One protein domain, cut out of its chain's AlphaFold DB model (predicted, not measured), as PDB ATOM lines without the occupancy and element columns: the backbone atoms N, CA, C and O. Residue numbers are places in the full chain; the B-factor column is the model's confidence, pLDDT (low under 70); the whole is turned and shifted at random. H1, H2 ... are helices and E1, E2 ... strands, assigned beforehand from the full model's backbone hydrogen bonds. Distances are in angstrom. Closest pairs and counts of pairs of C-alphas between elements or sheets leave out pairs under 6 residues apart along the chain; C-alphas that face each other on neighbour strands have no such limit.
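What this domain is: This is residues 43 to 66 and 286 to 325 of the 367 residues of an uncharacterized protein of Caldimicrobium sp (UniProt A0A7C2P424). One strongly twisted sheet of four antiparallel strands, E2, E1, E3 and E6 in order across it, makes the main body, and a small two-stranded hairpin, E4 and E5, reaches away from it as an arm. The short helix H1 joins E3 to that arm, a long link leads back from the arm to E6, and the tail of residues 60 to 66 runs out toward the opposite end of the longest axis. The printed part has 64 residues, in the order E1, E2, E3, H1, E4, E5, E6, and is mostly strand. It is only just compact, close to loose, with a radius of gyration of the C-alphas of 12.7 A, and it is only just elongated, spanning 42 by 28 by 19 A.

Where its parts are: E1, residues 43 to 49, begins with C-alpha 43 at (268.282, 87.363, 156.549) and is 19.8 A long from first to last C-alpha. E2, residues 52 to 59, measures 21.5 A. After the cut, E3, residues 286 to 291, measures 16.8 A. H1, residues 292 to 297, measures 8.8 A and begins at C-alpha 292 at (271.421, 90.144, 158.975). E4, residues 299 to 302, measures 9.8 A, and E5, residues 305 to 308, measures 10.3 A. E6, residues 320 to 324, measures 13.7 A and ends with C-alpha 324 at (255.488, 73.624, 161.369).

How they stand to each other: In the larger sheet E2 and E6 are the edge strands. E1 and E2 form a hairpin at 156 degrees, with N 45 and O 57 within hydrogen-bond range at 2.9 A. E1 and E3 are antiparallel at 161 degrees, with N 46 and O 288 at 3.0 A. E3 and E6 are antiparallel at 157 degrees, with N 289 and O 320 at 2.8 A. From edge to edge the strands' lines turn by 57 degrees. H1 only grazes this sheet with its residues 292 to 295; its closest C-alphas to E1 are those of Lys 292 and Tyr 43, 4.8 A apart. In H1 every O i to N i+4 pair is within hydrogen-bond range. E4 and E5 form a hairpin at 144 degrees, with N 300 and O 307 at 2.9 A, and both are apart from E1, E2 and E3.

The domain as a whole: The C-alphas of Tyr 66 and Glu 303, the two farthest apart, are 42.2 A from each other. Residues 67 to 285 are not printed, and C-alphas 66 and 286 are 26.4 A apart across the cut. The link E5 to E6, with 11 residues, is long. Mean pLDDT of the printed part is 90.9, and residues 62 to 66 are under 70.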
ATOM      1  N   TYR A  43     268.883  87.807 155.302       96.44
ATOM      2  CA  TYR A  43     268.282  87.363 156.549       96.44
ATOM      3  C   TYR A  43     268.631  85.900 156.822       96.44
ATOM      4  O   TYR A  43     269.079  85.166 155.936       96.44
ATOM      5  N   VAL A  44     268.424  85.484 158.064       96.69
ATOM      6  CA  VAL A  44     268.560  84.098 158.505       96.69
ATOM      7  C   VAL A  44     267.226  83.584 159.028       96.69
ATOM      8  O   VAL A  44     266.404  84.369 159.502       96.69
ATOM      9  N   ASP A  45     267.031  82.276 158.953       96.38
ATOM     10  CA  ASP A  45     265.992  81.554 159.681       96.38
ATOM     11  C   ASP A  45     266.662  80.739 160.785       96.38
ATOM     12  O   ASP A  45     267.537  79.919 160.496       96.38
ATOM     13  N   ILE A  46     266.300  81.000 162.039       96.50
ATOM     14  CA  ILE A  46     266.753  80.216 163.189       96.50
ATOM     15  C   ILE A  46     265.644  79.240 163.556       96.50
ATOM     16  O   ILE A  46     264.559  79.664 163.961       96.50
ATOM     17  N   VAL A  47     265.947  77.946 163.467       95.81
ATOM     18  CA  VAL A  47     264.967  76.873 163.642       95.81
ATOM     19  C   VAL A  47     265.131  76.205 164.998       95.81
ATOM     20  O   VAL A  47     266.234  75.814 165.399       95.81
ATOM     21  N   TYR A  48     264.010  76.054 165.693       95.94
ATOM     22  CA  TYR A  48     263.889  75.299 166.930       95.94
ATOM     23  C   TYR A  48     263.023  74.067 166.708       95.94
ATOM     24  O   TYR A  48     261.955  74.159 166.117       95.94
ATOM     25  N   VAL A  49     263.456  72.933 167.248       95.75
ATOM     26  CA  VAL A  49     262.759  71.649 167.206       95.75
ATOM     27  C   VAL A  49     262.394  71.261 168.631       95.75
ATOM     28  O   VAL A  49     263.269  71.104 169.488       95.75
ATOM     29  N   ASN A  50     261.098  71.100 168.903       95.25
ATOM     30  CA  ASN A  50     260.573  70.808 170.242       95.25
ATOM     31  C   ASN A  50     261.153  71.753 171.321       95.25
ATOM     32  O   ASN A  50     261.491  71.325 172.424       95.25
ATOM     33  N   GLY A  51     261.321  73.036 170.975       92.44
ATOM     34  CA  GLY A  51     261.868  74.079 171.852       92.44
ATOM     35  C   GLY A  51     263.398  74.133 171.961       92.44
ATOM     36  O   GLY A  51     263.920  75.046 172.600       92.44
ATOM     37  N   ASN A  52     264.135  73.218 171.328       93.00
ATOM     38  CA  ASN A  52     265.601  73.215 171.318       93.00
ATOM     39  C   ASN A  52     266.133  73.794 170.010       93.00
ATOM     40  O   ASN A  52     265.570  73.529 168.953       93.00
ATOM     41  N   PHE A  53     267.222  74.565 170.066       94.00
ATOM     42  CA  PHE A  53     267.887  75.033 168.849       94.00
ATOM     43  C   PHE A  53     268.276  73.838 167.965       94.00
ATOM     44  O   PHE A  53     268.799  72.847 168.476       94.00
ATOM     45  N   SER A  54     268.033  73.953 166.659       94.12
ATOM     46  CA  SER A  54     268.338  72.913 165.678       94.12
ATOM     47  C   SER A  54     269.372  73.398 164.662       94.12
ATOM     48  O   SER A  54     270.521  72.958 164.689       94.12
ATOM     49  N   TYR A  55     269.011  74.348 163.796       94.44
ATOM     50  CA  TYR A  55     269.907  74.857 162.755       94.44
ATOM     51  C   TYR A  55     269.599  76.305 162.364       94.44
ATOM     52  O   TYR A  55     268.612  76.902 162.797       94.44
ATOM     53  N   ILE A  56     270.483  76.871 161.536       95.56
ATOM     54  CA  ILE A  56     270.312  78.185 160.913       95.56
ATOM     55  C   ILE A  56     270.401  78.029 159.404       95.56
ATOM     56  O   ILE A  56     271.380  77.479 158.893       95.56
ATOM     57  N   SER A  57     269.421  78.582 158.704       95.62
ATOM     58  CA  SER A  57     269.432  78.714 157.251       95.62
ATOM     59  C   SER A  57     269.678  80.169 156.857       95.62
ATOM     60  O   SER A  57     269.190  81.098 157.497       95.62
ATOM     61  N   TYR A  58     270.449  80.376 155.791       96.06
ATOM     62  CA  TYR A  58     270.902  81.693 155.340       96.06
ATOM     63  C   TYR A  58     270.263  82.016 153.995       96.06
ATOM     64  O   TYR A  58     270.414  81.244 153.051       96.06
ATOM     65  N   PHE A  59     269.574  83.149 153.881       94.31
ATOM     66  CA  PHE A  59     268.771  83.473 152.702       94.31
ATOM     67  C   PHE A  59     269.172  84.800 152.079       94.31
ATOM     68  O   PHE A  59     269.510  85.751 152.780       94.31
ATOM     69  N   LYS A  60     269.068  84.883 150.753       92.44
ATOM     70  CA  LYS A  60     269.098  86.144 150.005       92.44
ATOM     71  C   LYS A  60     267.670  86.585 149.693       92.44
ATOM     72  O   LYS A  60     266.828  85.763 149.337       92.44
ATOM     73  N   ASN A  61     267.418  87.887 149.739       83.81
ATOM     74  CA  ASN A  61     266.237  88.514 149.161       83.81
ATOM     75  C   ASN A  61     266.361  88.458 147.639       83.81
ATOM     76  O   ASN A  61     266.693  89.445 146.977       83.81
ATOM     77  N   ASN A  62     266.089  87.295 147.058       64.25
ATOM     78  CA  ASN A  62     265.967  87.185 145.618       64.25
ATOM     79  C   ASN A  62     264.668  87.878 145.196       64.25
ATOM     80  O   ASN A  62     263.612  87.268 145.104       64.25
ATOM     81  N   LYS A  63     264.761  89.180 144.895       47.69
ATOM     82  CA  LYS A  63     263.708  89.996 144.260       47.69
ATOM     83  C   LYS A  63     263.373  89.557 142.826       47.69
ATOM     84  O   LYS A  63     262.779  90.330 142.078       47.69
ATOM     85  N   LYS A  64     263.753  88.348 142.402       52.19
ATOM     86  CA  LYS A  64     263.139  87.765 141.215       52.19
ATOM     87  C   LYS A  64     261.723  87.409 141.646       52.19
ATOM     88  O   LYS A  64     261.491  86.373 142.253       52.19
ATOM     89  N   GLN A  65     260.812  88.356 141.439       44.28
ATOM     90  CA  GLN A  65     259.382  88.134 141.527       44.28
ATOM     91  C   GLN A  65     259.063  87.110 140.443       44.28
ATOM     92  O   GLN A  65     258.855  87.454 139.285       44.28
ATOM     93  N   TYR A  66     259.184  85.839 140.797       53.19
ATOM     94  CA  TYR A  66     258.703  84.766 139.962       53.19
ATOM     95  C   TYR A  66     257.189  84.835 140.064       53.19
ATOM     96  O   TYR A  66     256.640  84.792 141.168       53.19
ATOM     97  N   GLU A 286     259.679  75.576 165.115       97.62
ATOM     98  CA  GLU A 286     259.465  77.009 165.234       97.62
ATOM     99  C   GLU A 286     260.578  77.740 164.491       97.62
ATOM    100  O   GLU A 286     261.762  77.546 164.768       97.62
ATOM    101  N   HIS A 287     260.175  78.597 163.564       97.50
ATOM    102  CA  HIS A 287     261.067  79.349 162.695       97.50
ATOM    103  C   HIS A 287     261.051  80.818 163.090       97.50
ATOM    104  O   HIS A 287     259.991  81.385 163.394       97.50
ATOM    105  N   TYR A 288     262.217  81.452 163.058       97.69
ATOM    106  CA  TYR A 288     262.395  82.857 163.408       97.69
ATOM    107  C   TYR A 288     263.239  83.536 162.336       97.69
ATOM    108  O   TYR A 288     264.440  83.291 162.224       97.69
ATOM    109  N   LEU A 289     262.605  84.425 161.569       97.44
ATOM    110  CA  LEU A 289     263.226  85.142 160.462       97.44
ATOM    111  C   LEU A 289     263.843  86.454 160.951       97.44
ATOM    112  O   LEU A 289     263.151  87.327 161.489       97.44
ATOM    113  N   ILE A 290     265.152  86.605 160.760       97.25
ATOM    114  CA  ILE A 290     265.950  87.665 161.384       97.25
ATOM    115  C   ILE A 290     266.831  88.342 160.348       97.25
ATOM    116  O   ILE A 290     267.616  87.695 159.661       97.25
ATOM    117  N   HIS A 291     266.740  89.668 160.248       97.06
ATOM    118  CA  HIS A 291     267.612  90.433 159.361       97.06
ATOM    119  C   HIS A 291     269.079  90.300 159.772       97.06
ATOM    120  O   HIS A 291     269.413  90.355 160.959       97.06
ATOM    121  N   LYS A 292     269.968  90.225 158.778       96.31
ATOM    122  CA  LYS A 292     271.421  90.144 158.975       96.31
ATOM    123  C   LYS A 292     271.959  91.193 159.952       96.31
ATOM    124  O   LYS A 292     272.806  90.872 160.781       96.31
ATOM    125  N   ASP A 293     271.468  92.428 159.882       96.81
ATOM    126  CA  ASP A 293     271.942  93.519 160.744       96.81
ATOM    127  C   ASP A 293     271.606  93.288 162.223       96.81
ATOM    128  O   ASP A 293     272.384  93.657 163.101       96.81
ATOM    129  N   GLU A 294     270.479  92.636 162.519       96.81
ATOM    130  CA  GLU A 294     270.140  92.258 163.891       96.81
ATOM    131  C   GLU A 294     271.064  91.151 164.405       96.81
ATOM    132  O   GLU A 294     271.551  91.253 165.529       96.81
ATOM    133  N   ILE A 295     271.389  90.156 163.570       96.31
ATOM    134  CA  ILE A 295     272.390  89.135 163.909       96.31
ATOM    135  C   ILE A 295     273.742  89.798 164.185       96.31
ATOM    136  O   ILE A 295     274.314  89.595 165.252       96.31
ATOM    137  N   LYS A 296     274.225  90.672 163.291       95.56
ATOM    138  CA  LYS A 296     275.527  91.352 163.435       95.56
ATOM    139  C   LYS A 296     275.649  92.200 164.705       95.56
ATOM    140  O   LYS A 296     276.755  92.357 165.215       95.56
ATOM    141  N   ARG A 297     274.544  92.736 165.232       95.25
ATOM    142  CA  ARG A 297     274.527  93.476 166.509       95.25
ATOM    143  C   ARG A 297     274.535  92.579 167.747       95.25
ATOM    144  O   ARG A 297     274.833  93.071 168.831       95.25
ATOM    145  N   ASN A 298     274.202  91.300 167.600       94.25
ATOM    146  CA  ASN A 298     274.033  90.350 168.699       94.25
ATOM    147  C   ASN A 298     275.013  89.171 168.602       94.25
ATOM    148  O   ASN A 298     274.680  88.080 169.055       94.25
ATOM    149  N   ILE A 299     276.205  89.366 168.030       94.19
ATOM    150  CA  ILE A 299     277.251  88.337 167.973       94.19
ATOM    151  C   ILE A 299     278.442  88.656 168.876       94.19
ATOM    152  O   ILE A 299     278.801  89.816 169.081       94.19
ATOM    153  N   VAL A 300     279.084  87.604 169.376       93.56
ATOM    154  CA  VAL A 300     280.356  87.642 170.100       93.56
ATOM    155  C   VAL A 300     281.333  86.663 169.458       93.56
ATOM    156  O   VAL A 300     280.932  85.618 168.950       93.56
ATOM    157  N   ILE A 301     282.620  87.004 169.476       91.38
ATOM    158  CA  ILE A 301     283.690  86.117 169.018       91.38
ATOM    159  C   ILE A 301     284.284  85.417 170.236       91.38
ATOM    160  O   ILE A 301     284.735  86.075 171.174       91.38
ATOM    161  N   GLN A 302     284.319  84.089 170.208       90.88
ATOM    162  CA  GLN A 302     285.000  83.270 171.205       90.88
ATOM    163  C   GLN A 302     285.705  82.111 170.510       90.88
ATOM    164  O   GLN A 302     285.103  81.439 169.684       90.88
ATOM    165  N   GLU A 303     286.975  81.868 170.855       88.06
ATOM    166  CA  GLU A 303     287.746  80.721 170.335       88.06
ATOM    167  C   GLU A 303     287.719  80.628 168.798       88.06
ATOM    168  O   GLU A 303     287.593  79.555 168.215       88.06
ATOM    169  N   ASN A 304     287.825  81.786 168.134       87.88
ATOM    170  CA  ASN A 304     287.779  81.922 166.674       87.88
ATOM    171  C   ASN A 304     286.445  81.496 166.020       87.88
ATOM    172  O   ASN A 304     286.376  81.329 164.805       87.88
ATOM    173  N   LYS A 305     285.384  81.353 166.817       91.62
ATOM    174  CA  LYS A 305     284.006  81.115 166.384       91.62
ATOM    175  C   LYS A 305     283.124  82.304 166.730       91.62
ATOM    176  O   LYS A 305     283.432  83.084 167.634       91.62
ATOM    177  N   ILE A 306     282.020  82.440 166.004       93.19
ATOM    178  CA  ILE A 306     281.049  83.512 166.206       93.19
ATOM    179  C   ILE A 306     279.783  82.916 166.794       93.19
ATOM    180  O   ILE A 306     279.239  81.963 166.248       93.19
ATOM    181  N   PHE A 307     279.303  83.493 167.887       94.12
ATOM    182  CA  PHE A 307     278.119  83.019 168.590       94.12
ATOM    183  C   PHE A 307     277.098  84.129 168.761       94.12
ATOM    184  O   PHE A 307     277.465  85.284 168.981       94.12
ATOM    185  N   LEU A 308     275.817  83.775 168.710       92.75
ATOM    186  CA  LEU A 308     274.741  84.670 169.114       92.75
ATOM    187  C   LEU A 308     274.737  84.873 170.631       92.75
ATOM    188  O   LEU A 308     274.722  83.918 171.403       92.75
ATOM    189  N   VAL A 309     274.698  86.138 171.040       89.38
ATOM    190  CA  VAL A 309     274.548  86.583 172.433       89.38
ATOM    191  C   VAL A 309     273.086  86.512 172.870       89.38
ATOM    192  O   VAL A 309     272.784  86.252 174.029       89.38
ATOM    193  N   ARG A 310     272.163  86.760 171.935       89.88
ATOM    194  CA  ARG A 310     270.719  86.669 172.155       89.88
ATOM    195  C   ARG A 310     270.099  85.704 171.160       89.88
ATOM    196  O   ARG A 310     270.507  85.644 170.009       89.88
ATOM    197  N   LEU A 311     269.087  84.996 171.623       90.31
ATOM    198  CA  LEU A 311     268.219  84.068 170.927       90.31
ATOM    199  C   LEU A 311     266.803  84.661 170.816       90.31
ATOM    200  O   LEU A 311     266.443  85.555 171.592       90.31
ATOM    201  N   PRO A 312     265.957  84.171 169.892       91.31
ATOM    202  CA  PRO A 312     264.598  84.691 169.717       91.31
ATOM    203  C   PRO A 312     263.765  84.718 171.008       91.31
ATOM    204  O   PRO A 312     263.047  85.682 171.264       91.31
ATOM    205  N   HIS A 313     263.922  83.714 171.874       88.00
ATOM    206  CA  HIS A 313     263.196  83.619 173.144       88.00
ATOM    207  C   HIS A 313     263.770  84.493 174.277       88.00
ATOM    208  O   HIS A 313     263.138  84.607 175.324       88.00
ATOM    209  N   ASN A 314     264.942  85.117 174.101       88.75
ATOM    210  CA  ASN A 314     265.577  85.971 175.116       88.75
ATOM    211  C   ASN A 314     265.866  87.407 174.616       88.75
ATOM    212  O   ASN A 314     266.703  88.121 175.170       88.75
ATOM    213  N   GLY A 315     265.124  87.860 173.597       87.81
ATOM    214  CA  GLY A 315     265.098  89.264 173.176       87.81
ATOM    215  C   GLY A 315     265.859  89.590 171.891       87.81
ATOM    216  O   GLY A 315     266.075  90.774 171.616       87.81
ATOM    217  N   LEU A 316     266.257  88.589 171.097       94.19
ATOM    218  CA  LEU A 316     266.682  88.811 169.712       94.19
ATOM    219  C   LEU A 316     265.466  89.202 168.861       94.19
ATOM    220  O   LEU A 316     264.460  88.490 168.844       94.19
ATOM    221  N   LYS A 317     265.536  90.338 168.160       96.50
ATOM    222  CA  LYS A 317     264.408  90.806 167.342       96.50
ATOM    223  C   LYS A 317     264.303  89.986 166.057       96.50
ATOM    224  O   LYS A 317     265.295  89.744 165.386       96.50
ATOM    225  N   TYR A 318     263.089  89.624 165.674       96.75
ATOM    226  CA  TYR A 318     262.786  88.947 164.413       96.75
ATOM    227  C   TYR A 318     261.656  89.694 163.701       96.75
ATOM    228  O   TYR A 318     260.863  90.385 164.342       96.75
ATOM    229  N   PHE A 319     261.604  89.598 162.373       96.81
ATOM    230  CA  PHE A 319     260.563  90.249 161.567       96.81
ATOM    231  C   PHE A 319     259.438  89.288 161.170       96.81
ATOM    232  O   PHE A 319     258.370  89.732 160.755       96.81
ATOM    233  N   GLY A 320     259.662  87.980 161.303       96.38
ATOM    234  CA  GLY A 320     258.675  86.953 161.006       96.38
ATOM    235  C   GLY A 320     258.906  85.702 161.841       96.38
ATOM    236  O   GLY A 320     260.028  85.419 162.257       96.38
ATOM    237  N   THR A 321     257.831  84.967 162.091       97.19
ATOM    238  CA  THR A 321     257.872  83.660 162.743       97.19
ATOM    239  C   THR A 321     256.701  82.813 162.267       97.19
ATOM    240  O   THR A 321     255.634  83.343 161.948       97.19
ATOM    241  N   TYR A 322     256.909  81.506 162.200       97.00
ATOM    242  CA  TYR A 322     255.866  80.530 161.921       97.00
ATOM    243  C   TYR A 322     256.216  79.195 162.576       97.00
ATOM    244  O   TYR A 322     257.345  78.980 163.021       97.00
ATOM    245  N   LYS A 323     255.226  78.303 162.654       97.06
ATOM    246  CA  LYS A 323     255.409  76.951 163.179       97.06
ATOM    247  C   LYS A 323     255.077  75.918 162.124       97.06
ATOM    248  O   LYS A 323     254.104  76.085 161.386       97.06
ATOM    249  N   VAL A 324     255.831  74.829 162.118       95.88
ATOM    250  CA  VAL A 324     255.488  73.624 161.369       95.88
ATOM    251  C   VAL A 324     254.882  72.635 162.356       95.88
ATOM    252  O   VAL A 324     255.574  72.039 163.175       95.88
ATOM    253  N   LEU A 325     253.553  72.532 162.320       97.31
ATOM    254  CA  LEU A 325     252.788  71.664 163.211       97.31
ATOM    255  C   LEU A 325     252.768  70.227 162.656       97.31
ATOM    256  O   LEU A 325     252.270  70.043 161.538       97.31
TER     257      LEU A 325